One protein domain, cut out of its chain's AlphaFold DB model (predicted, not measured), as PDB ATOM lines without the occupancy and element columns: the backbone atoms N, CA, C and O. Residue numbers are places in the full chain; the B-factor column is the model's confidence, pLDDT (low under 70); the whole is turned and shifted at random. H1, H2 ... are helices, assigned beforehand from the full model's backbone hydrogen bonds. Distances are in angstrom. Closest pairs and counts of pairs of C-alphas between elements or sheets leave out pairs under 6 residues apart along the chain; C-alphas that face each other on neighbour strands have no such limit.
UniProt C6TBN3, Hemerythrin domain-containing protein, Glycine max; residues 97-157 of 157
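This is residues 97 to 157 of the 157 residues of the protein "Hemerythrin domain-containing protein" of Glycine max (UniProt C6TBN3). The longest helix, H1, lies across the final end of H3; H3 and H4 run opposite ways, and short H2 bridges their other ends, packed on the last turn of H4. The printed part has 61 residues with four named helices, H1 to H4 in order, and no named strand: all helix. It is compact, with a radius of gyration of the C-alphas of 11.4 A and spans of 32 by 22 by 18 A.

H1, residues 98 to 111, starts at C-alpha (-25.597, 65.962, 71.120) and is 20.2 A long. H2 is residues 120 to 125, 8.7 A; H3 129 to 139, 15.5 A; H4 145 to 156, 16.9 A, ending at C-alpha (-33.406, 89.092, 87.671).

H1 and H3 are close but not clearly touching, about perpendicular at 77 degrees; their closest C-alphas, Leu 105 and Leu 138, are 7.8 A apart. H1 and H4 are near each other; H1 and H2 are apart. H3 and H4, a helical hairpin, only just touch, with 3 pairs of C-alphas within 8 A, closest Ile 139 and Met 148 at 6.3 A. H2 touches H4 at residues 154 to 156 alone, closest C-alphas Lys 121 and Ile 155, 4.7 A. Every O i to N i+4 pair is within hydrogen-bond range in H1, H2 and H3; in H4, 5 of 8.

The farthest C-alphas, Ser 97 and Lys 157, are 34.9 A apart. The printed part has no cut and no long link. Only residue 157 has pLDDT under 70.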
ATOM      1  N   SER A  97     -23.335  65.284  66.842       93.31
ATOM      2  CA  SER A  97     -23.657  64.599  68.092       93.31
ATOM      3  C   SER A  97     -24.243  65.597  69.094       93.31
ATOM      4  O   SER A  97     -23.931  66.790  69.064       93.31
ATOM      5  N   LYS A  98     -25.037  65.111  70.055       91.31
ATOM      6  CA  LYS A  98     -25.597  65.962  71.120       91.31
ATOM      7  C   LYS A  98     -24.507  66.726  71.875       91.31
ATOM      8  O   LYS A  98     -24.687  67.881  72.242       91.31
ATOM      9  N   GLU A  99     -23.361  66.094  72.098       93.38
ATOM     10  CA  GLU A  99     -22.211  66.707  72.760       93.38
ATOM     11  C   GLU A  99     -21.597  67.829  71.917       93.38
ATOM     12  O   GLU A  99     -21.169  68.840  72.478       93.38
ATOM     13  N   GLN A 100     -21.563  67.673  70.590       93.25
ATOM     14  CA  GLN A 100     -21.091  68.705  69.665       93.25
ATOM     15  C   GLN A 100     -22.067  69.882  69.600       93.25
ATOM     16  O   GLN A 100     -21.618  71.023  69.671       93.25
ATOM     17  N   GLU A 101     -23.376  69.623  69.535       92.12
ATOM     18  CA  GLU A 101     -24.409  70.668  69.569       92.12
ATOM     19  C   GLU A 101     -24.317  71.503  70.850       92.12
ATOM     20  O   GLU A 101     -24.252  72.730  70.795       92.12
ATOM     21  N   VAL A 102     -24.253  70.842  72.010       93.44
ATOM     22  CA  VAL A 102     -24.140  71.526  73.304       93.44
ATOM     23  C   VAL A 102     -22.825  72.298  73.403       93.44
ATOM     24  O   VAL A 102     -22.817  73.438  73.861       93.44
ATOM     25  N   SER A 103     -21.715  71.724  72.929       94.31
ATOM     26  CA  SER A 103     -20.429  72.423  72.918       94.31
ATOM     27  C   SER A 103     -20.432  73.651  72.004       94.31
ATOM     28  O   SER A 103     -19.831  74.660  72.364       94.31
ATOM     29  N   ALA A 104     -21.067  73.575  70.833       93.94
ATOM     30  CA  ALA A 104     -21.191  74.712  69.926       93.94
ATOM     31  C   ALA A 104     -22.052  75.812  70.560       93.94
ATOM     32  O   ALA A 104     -21.635  76.965  70.596       93.94
ATOM     33  N   LEU A 105     -23.191  75.446  71.159       93.19
ATOM     34  CA  LEU A 105     -24.070  76.379  71.865       93.19
ATOM     35  C   LEU A 105     -23.345  77.124  72.999       93.19
ATOM     36  O   LEU A 105     -23.442  78.346  73.108       93.19
ATOM     37  N   GLU A 106     -22.575  76.409  73.821       94.00
ATOM     38  CA  GLU A 106     -21.791  77.017  74.901       94.00
ATOM     39  C   GLU A 106     -20.749  78.015  74.382       94.00
ATOM     40  O   GLU A 106     -20.534  79.052  75.018       94.00
ATOM     41  N   GLN A 107     -20.122  77.720  73.237       95.12
ATOM     42  CA  GLN A 107     -19.177  78.619  72.574       95.12
ATOM     43  C   GLN A 107     -19.878  79.838  71.969       95.12
ATOM     44  O   GLN A 107     -19.345  80.942  72.066       95.12
ATOM     45  N   CYS A 108     -21.093  79.688  71.429       94.94
ATOM     46  CA  CYS A 108     -21.892  80.828  70.975       94.94
ATOM     47  C   CYS A 108     -22.138  81.824  72.119       94.94
ATOM     48  O   CYS A 108     -21.948  83.029  71.944       94.94
ATOM     49  N   PHE A 109     -22.474  81.330  73.316       93.12
ATOM     50  CA  PHE A 109     -22.638  82.181  74.498       93.12
ATOM     51  C   PHE A 109     -21.341  82.875  74.932       93.12
ATOM     52  O   PHE A 109     -21.397  84.013  75.396       93.12
ATOM     53  N   GLU A 110     -20.178  82.238  74.757       92.62
ATOM     54  CA  GLU A 110     -18.880  82.875  75.033       92.62
ATOM     55  C   GLU A 110     -18.530  83.983  74.038       92.62
ATOM     56  O   GLU A 110     -17.997  85.018  74.431       92.62
ATOM     57  N   VAL A 111     -18.833  83.810  72.751       96.19
ATOM     58  CA  VAL A 111     -18.570  84.869  71.762       96.19
ATOM     59  C   VAL A 111     -19.510  86.061  71.979       96.19
ATOM     60  O   VAL A 111     -19.111  87.210  71.815       96.19
ATOM     61  N   MET A 112     -20.744  85.803  72.416       94.38
ATOM     62  CA  MET A 112     -21.781  86.817  72.630       94.38
ATOM     63  C   MET A 112     -21.878  87.296  74.090       94.38
ATOM     64  O   MET A 112     -22.977  87.507  74.614       94.38
ATOM     65  N   GLN A 113     -20.748  87.449  74.782       91.81
ATOM     66  CA  GLN A 113     -20.717  87.811  76.206       91.81
ATOM     67  C   GLN A 113     -21.421  89.139  76.529       91.81
ATOM     68  O   GLN A 113     -22.036  89.257  77.590       91.81
ATOM     69  N   GLY A 114     -21.359  90.151  75.657       89.81
ATOM     70  CA  GLY A 114     -22.051  91.421  75.878       89.81
ATOM     71  C   GLY A 114     -23.569  91.250  75.905       89.81
ATOM     72  O   GLY A 114     -24.237  91.760  76.813       89.81
ATOM     73  N   THR A 115     -24.088  90.482  74.945       91.25
ATOM     74  CA  THR A 115     -25.497  90.086  74.830       91.25
ATOM     75  C   THR A 115     -25.958  89.299  76.053       91.25
ATOM     76  O   THR A 115     -26.947  89.679  76.671       91.25
ATOM     77  N   HIS A 116     -25.210  88.280  76.478       92.62
ATOM     78  CA  HIS A 116     -25.585  87.392  77.589       92.62
ATOM     79  C   HIS A 116     -25.241  87.937  78.984       92.62
ATOM     80  O   HIS A 116     -25.365  87.230  79.983       92.62
ATOM     81  N   ASN A 117     -24.812  89.196  79.068       91.06
ATOM     82  CA  ASN A 117     -24.526  89.873  80.326       91.06
ATOM     83  C   ASN A 117     -25.517  91.022  80.545       91.06
ATOM     84  O   ASN A 117     -26.700  90.791  80.773       91.06
ATOM     85  N   ARG A 118     -25.059  92.275  80.461       88.06
ATOM     86  CA  ARG A 118     -25.868  93.456  80.804       88.06
ATOM     87  C   ARG A 118     -27.072  93.690  79.886       88.06
ATOM     88  O   ARG A 118     -27.964  94.440  80.258       88.06
ATOM     89  N   LEU A 119     -27.062  93.126  78.676       90.81
ATOM     90  CA  LEU A 119     -28.101  93.362  77.674       90.81
ATOM     91  C   LEU A 119     -29.159  92.254  77.634       90.81
ATOM     92  O   LEU A 119     -30.192  92.443  77.000       90.81
ATOM     93  N   LEU A 120     -28.931  91.125  78.313       92.88
ATOM     94  CA  LEU A 120     -29.758  89.926  78.166       92.88
ATOM     95  C   LEU A 120     -31.222  90.201  78.503       92.88
ATOM     96  O   LEU A 120     -32.110  89.873  77.723       92.88
ATOM     97  N   LYS A 121     -31.462  90.856  79.642       93.69
ATOM     98  CA  LYS A 121     -32.805  91.239  80.084       93.69
ATOM     99  C   LYS A 121     -33.523  92.093  79.041       93.69
ATOM    100  O   LYS A 121     -34.635  91.767  78.644       93.69
ATOM    101  N   PHE A 122     -32.848  93.130  78.551       92.50
ATOM    102  CA  PHE A 122     -33.386  94.026  77.531       92.50
ATOM    103  C   PHE A 122     -33.744  93.278  76.238       92.50
ATOM    104  O   PHE A 122     -34.790  93.537  75.647       92.50
ATOM    105  N   PHE A 123     -32.912  92.324  75.807       90.56
ATOM    106  CA  PHE A 123     -33.214  91.514  74.627       90.56
ATOM    107  C   PHE A 123     -34.413  90.593  74.840       90.56
ATOM    108  O   PHE A 123     -35.290  90.547  73.981       90.56
ATOM    109  N   LEU A 124     -34.485  89.901  75.979       93.94
ATOM    110  CA  LEU A 124     -35.598  89.001  76.289       93.94
ATOM    111  C   LEU A 124     -36.935  89.746  76.389       93.94
ATOM    112  O   LEU A 124     -37.942  89.243  75.903       93.94
ATOM    113  N   GLU A 125     -36.945  90.953  76.962       93.81
ATOM    114  CA  GLU A 125     -38.137  91.812  77.038       93.81
ATOM    115  C   GLU A 125     -38.631  92.277  75.656       93.81
ATOM    116  O   GLU A 125     -39.810  92.590  75.491       93.81
ATOM    117  N   GLY A 126     -37.746  92.305  74.653       91.19
ATOM    118  CA  GLY A 126     -38.087  92.632  73.269       91.19
ATOM    119  C   GLY A 126     -38.667  91.465  72.461       91.19
ATOM    120  O   GLY A 126     -39.139  91.688  71.344       91.19
ATOM    121  N   LEU A 127     -38.633  90.238  72.990       93.00
ATOM    122  CA  LEU A 127     -39.118  89.044  72.300       93.00
ATOM    123  C   LEU A 127     -40.583  88.734  72.645       93.00
ATOM    124  O   LEU A 127     -41.038  88.990  73.763       93.00
ATOM    125  N   PRO A 128     -41.332  88.091  71.729       96.19
ATOM    126  CA  PRO A 128     -42.574  87.422  72.091       96.19
ATOM    127  C   PRO A 128     -42.340  86.419  73.237       96.19
ATOM    128  O   PRO A 128     -41.323  85.719  73.223       96.19
ATOM    129  N   PRO A 129     -43.284  86.249  74.187       94.81
ATOM    130  CA  PRO A 129     -43.066  85.400  75.364       94.81
ATOM    131  C   PRO A 129     -42.616  83.972  75.038       94.81
ATOM    132  O   PRO A 129     -41.773  83.404  75.724       94.81
ATOM    133  N   HIS A 130     -43.154  83.388  73.966       96.00
ATOM    134  CA  HIS A 130     -42.806  82.034  73.549       96.00
ATOM    135  C   HIS A 130     -41.371  81.923  73.008       96.00
ATOM    136  O   HIS A 130     -40.726  80.903  73.231       96.00
ATOM    137  N   ASP A 131     -40.850  82.956  72.347       94.62
ATOM    138  CA  ASP A 131     -39.472  82.973  71.851       94.62
ATOM    139  C   ASP A 131     -38.479  83.280  72.971       94.62
ATOM    140  O   ASP A 131     -37.422  82.654  73.035       94.62
ATOM    141  N   ALA A 132     -38.853  84.148  73.918       95.38
ATOM    142  CA  ALA A 132     -38.081  84.345  75.141       95.38
ATOM    143  C   ALA A 132     -37.910  83.018  75.904       95.38
ATOM    144  O   ALA A 132     -36.796  82.676  76.292       95.38
ATOM    145  N   MET A 133     -38.979  82.226  76.048       95.06
ATOM    146  CA  MET A 133     -38.900  80.909  76.695       95.06
ATOM    147  C   MET A 133     -37.993  79.932  75.939       95.06
ATOM    148  O   MET A 133     -37.149  79.301  76.568       95.06
ATOM    149  N   LYS A 134     -38.086  79.859  74.603       95.00
ATOM    150  CA  LYS A 134     -37.157  79.039  73.799       95.00
ATOM    151  C   LYS A 134     -35.700  79.449  74.022       95.00
ATOM    152  O   LYS A 134     -34.824  78.593  74.067       95.00
ATOM    153  N   TYR A 135     -35.430  80.745  74.167       94.44
ATOM    154  CA  TYR A 135     -34.082  81.237  74.440       94.44
ATOM    155  C   TYR A 135     -33.583  80.821  75.831       94.44
ATOM    156  O   TYR A 135     -32.441  80.391  75.985       94.44
ATOM    157  N   LEU A 136     -34.451  80.877  76.846       94.06
ATOM    158  CA  LEU A 136     -34.139  80.364  78.185       94.06
ATOM    159  C   LEU A 136     -33.894  78.849  78.175       94.06
ATOM    160  O   LEU A 136     -32.988  78.378  78.864       94.06
ATOM    161  N   ASP A 137     -34.627  78.101  77.350       95.06
ATOM    162  CA  ASP A 137     -34.390  76.669  77.137       95.06
ATOM    163  C   ASP A 137     -33.029  76.388  76.486       95.06
ATOM    164  O   ASP A 137     -32.451  75.325  76.698       95.06
ATOM    165  N   LEU A 138     -32.483  77.315  75.692       93.69
ATOM    166  CA  LEU A 138     -31.114  77.198  75.183       93.69
ATOM    167  C   LEU A 138     -30.091  77.441  76.294       93.69
ATOM    168  O   LEU A 138     -29.143  76.671  76.430       93.69
ATOM    169  N   ILE A 139     -30.295  78.464  77.127       93.44
ATOM    170  CA  ILE A 139     -29.402  78.747  78.261       93.44
ATOM    171  C   ILE A 139     -29.366  77.553  79.224       93.44
ATOM    172  O   ILE A 139     -28.287  77.152  79.659       93.44
ATOM    173  N   SER A 140     -30.516  76.929  79.498       92.75
ATOM    174  CA  SER A 140     -30.621  75.785  80.414       92.75
ATOM    175  C   SER A 140     -29.951  74.498  79.913       92.75
ATOM    176  O   SER A 140     -29.739  73.575  80.699       92.75
ATOM    177  N   LYS A 141     -29.567  74.431  78.628       92.06
ATOM    178  CA  LYS A 141     -28.802  73.311  78.052       92.06
ATOM    179  C   LYS A 141     -27.296  73.388  78.320       92.06
ATOM    180  O   LYS A 141     -26.595  72.430  77.997       92.06
ATOM    181  N   CYS A 142     -26.786  74.484  78.888       90.38
ATOM    182  CA  CYS A 142     -25.377  74.579  79.277       90.38
ATOM    183  C   CYS A 142     -25.019  73.494  80.304       90.38
ATOM    184  O   CYS A 142     -25.730  73.290  81.288       90.38
ATOM    185  N   ARG A 143     -23.885  72.818  80.104       91.38
ATOM    186  CA  ARG A 143     -23.354  71.800  81.027       91.38
ATOM    187  C   ARG A 143     -22.768  72.439  82.274       91.38
ATOM    188  O   ARG A 143     -22.900  71.891  83.367       91.38
ATOM    189  N   ASP A 144     -22.123  73.589  82.100       90.00
ATOM    190  CA  ASP A 144     -21.604  74.391  83.200       90.00
ATOM    191  C   ASP A 144     -22.759  75.090  83.929       90.00
ATOM    192  O   ASP A 144     -23.304  76.102  83.475       90.00
ATOM    193  N   LYS A 145     -23.135  74.518  85.076       91.00
ATOM    194  CA  LYS A 145     -24.224  75.027  85.911       91.00
ATOM    195  C   LYS A 145     -23.910  76.389  86.515       91.00
ATOM    196  O   LYS A 145     -24.815  77.210  86.611       91.00
ATOM    197  N   GLU A 146     -22.659  76.654  86.883       90.69
ATOM    198  CA  GLU A 146     -22.274  77.941  87.472       90.69
ATOM    199  C   GLU A 146     -22.387  79.053  86.431       90.69
ATOM    200  O   GLU A 146     -22.955  80.117  86.693       90.69
ATOM    201  N   LYS A 147     -21.917  78.785  85.209       87.81
ATOM    202  CA  LYS A 147     -22.067  79.711  84.084       87.81
ATOM    203  C   LYS A 147     -23.535  79.922  83.716       87.81
ATOM    204  O   LYS A 147     -23.952  81.065  83.535       87.81
ATOM    205  N   MET A 148     -24.327  78.852  83.640       92.19
ATOM    206  CA  MET A 148     -25.770  78.938  83.399       92.19
ATOM    207  C   MET A 148     -26.456  79.829  84.445       92.19
ATOM    208  O   MET A 148     -27.164  80.770  84.090       92.19
ATOM    209  N   GLU A 149     -26.222  79.570  85.734       91.62
ATOM    210  CA  GLU A 149     -26.779  80.368  86.830       91.62
ATOM    211  C   GLU A 149     -26.327  81.828  86.750       91.62
ATOM    212  O   GLU A 149     -27.140  82.738  86.917       91.62
ATOM    213  N   SER A 150     -25.053  82.072  86.432       91.31
ATOM    214  CA  SER A 150     -24.505  83.416  86.240       91.31
ATOM    215  C   SER A 150     -25.225  84.191  85.131       91.31
ATOM    216  O   SER A 150     -25.553  85.363  85.338       91.31
ATOM    217  N   ILE A 151     -25.519  83.549  83.990       91.25
ATOM    218  CA  ILE A 151     -26.287  84.139  82.880       91.25
ATOM    219  C   ILE A 151     -27.729  84.419  83.323       91.25
ATOM    220  O   ILE A 151     -28.221  85.537  83.162       91.25
ATOM    221  N   LEU A 152     -28.404  83.450  83.948       91.50
ATOM    222  CA  LEU A 152     -29.795  83.608  84.395       91.50
ATOM    223  C   LEU A 152     -29.953  84.715  85.449       91.50
ATOM    224  O   LEU A 152     -30.927  85.469  85.424       91.50
ATOM    225  N   GLN A 153     -28.969  84.893  86.335       91.38
ATOM    226  CA  GLN A 153     -28.972  85.990  87.308       91.38
ATOM    227  C   GLN A 153     -28.982  87.382  86.660       91.38
ATOM    228  O   GLN A 153     -29.397  88.341  87.313       91.38
ATOM    229  N   LYS A 154     -28.543  87.524  85.400       90.56
ATOM    230  CA  LYS A 154     -28.574  88.805  84.668       90.56
ATOM    231  C   LYS A 154     -29.981  89.246  84.282       90.56
ATOM    232  O   LYS A 154     -30.170  90.408  83.951       90.56
ATOM    233  N   ILE A 155     -30.949  88.333  84.330       87.88
ATOM    234  CA  ILE A 155     -32.352  88.601  84.000       87.88
ATOM    235  C   ILE A 155     -33.089  89.190  85.209       87.88
ATOM    236  O   ILE A 155     -33.969  90.037  85.065       87.88
ATOM    237  N   VAL A 156     -32.729  88.732  86.413       81.81
ATOM    238  CA  VAL A 156     -33.406  89.092  87.671       81.81
ATOM    239  C   VAL A 156     -32.868  90.397  88.266       81.81
ATOM    240  O   VAL A 156     -33.601  91.099  88.961       81.81
ATOM    241  N   LYS A 157     -31.596  90.711  88.009       63.19
ATOM    242  CA  LYS A 157     -30.945  91.957  88.441       63.19
ATOM    243  C   LYS A 157     -31.332  93.136  87.539       63.19
ATOM    244  O   LYS A 157     -31.218  94.274  88.037       63.19
TER     245      LYS A 157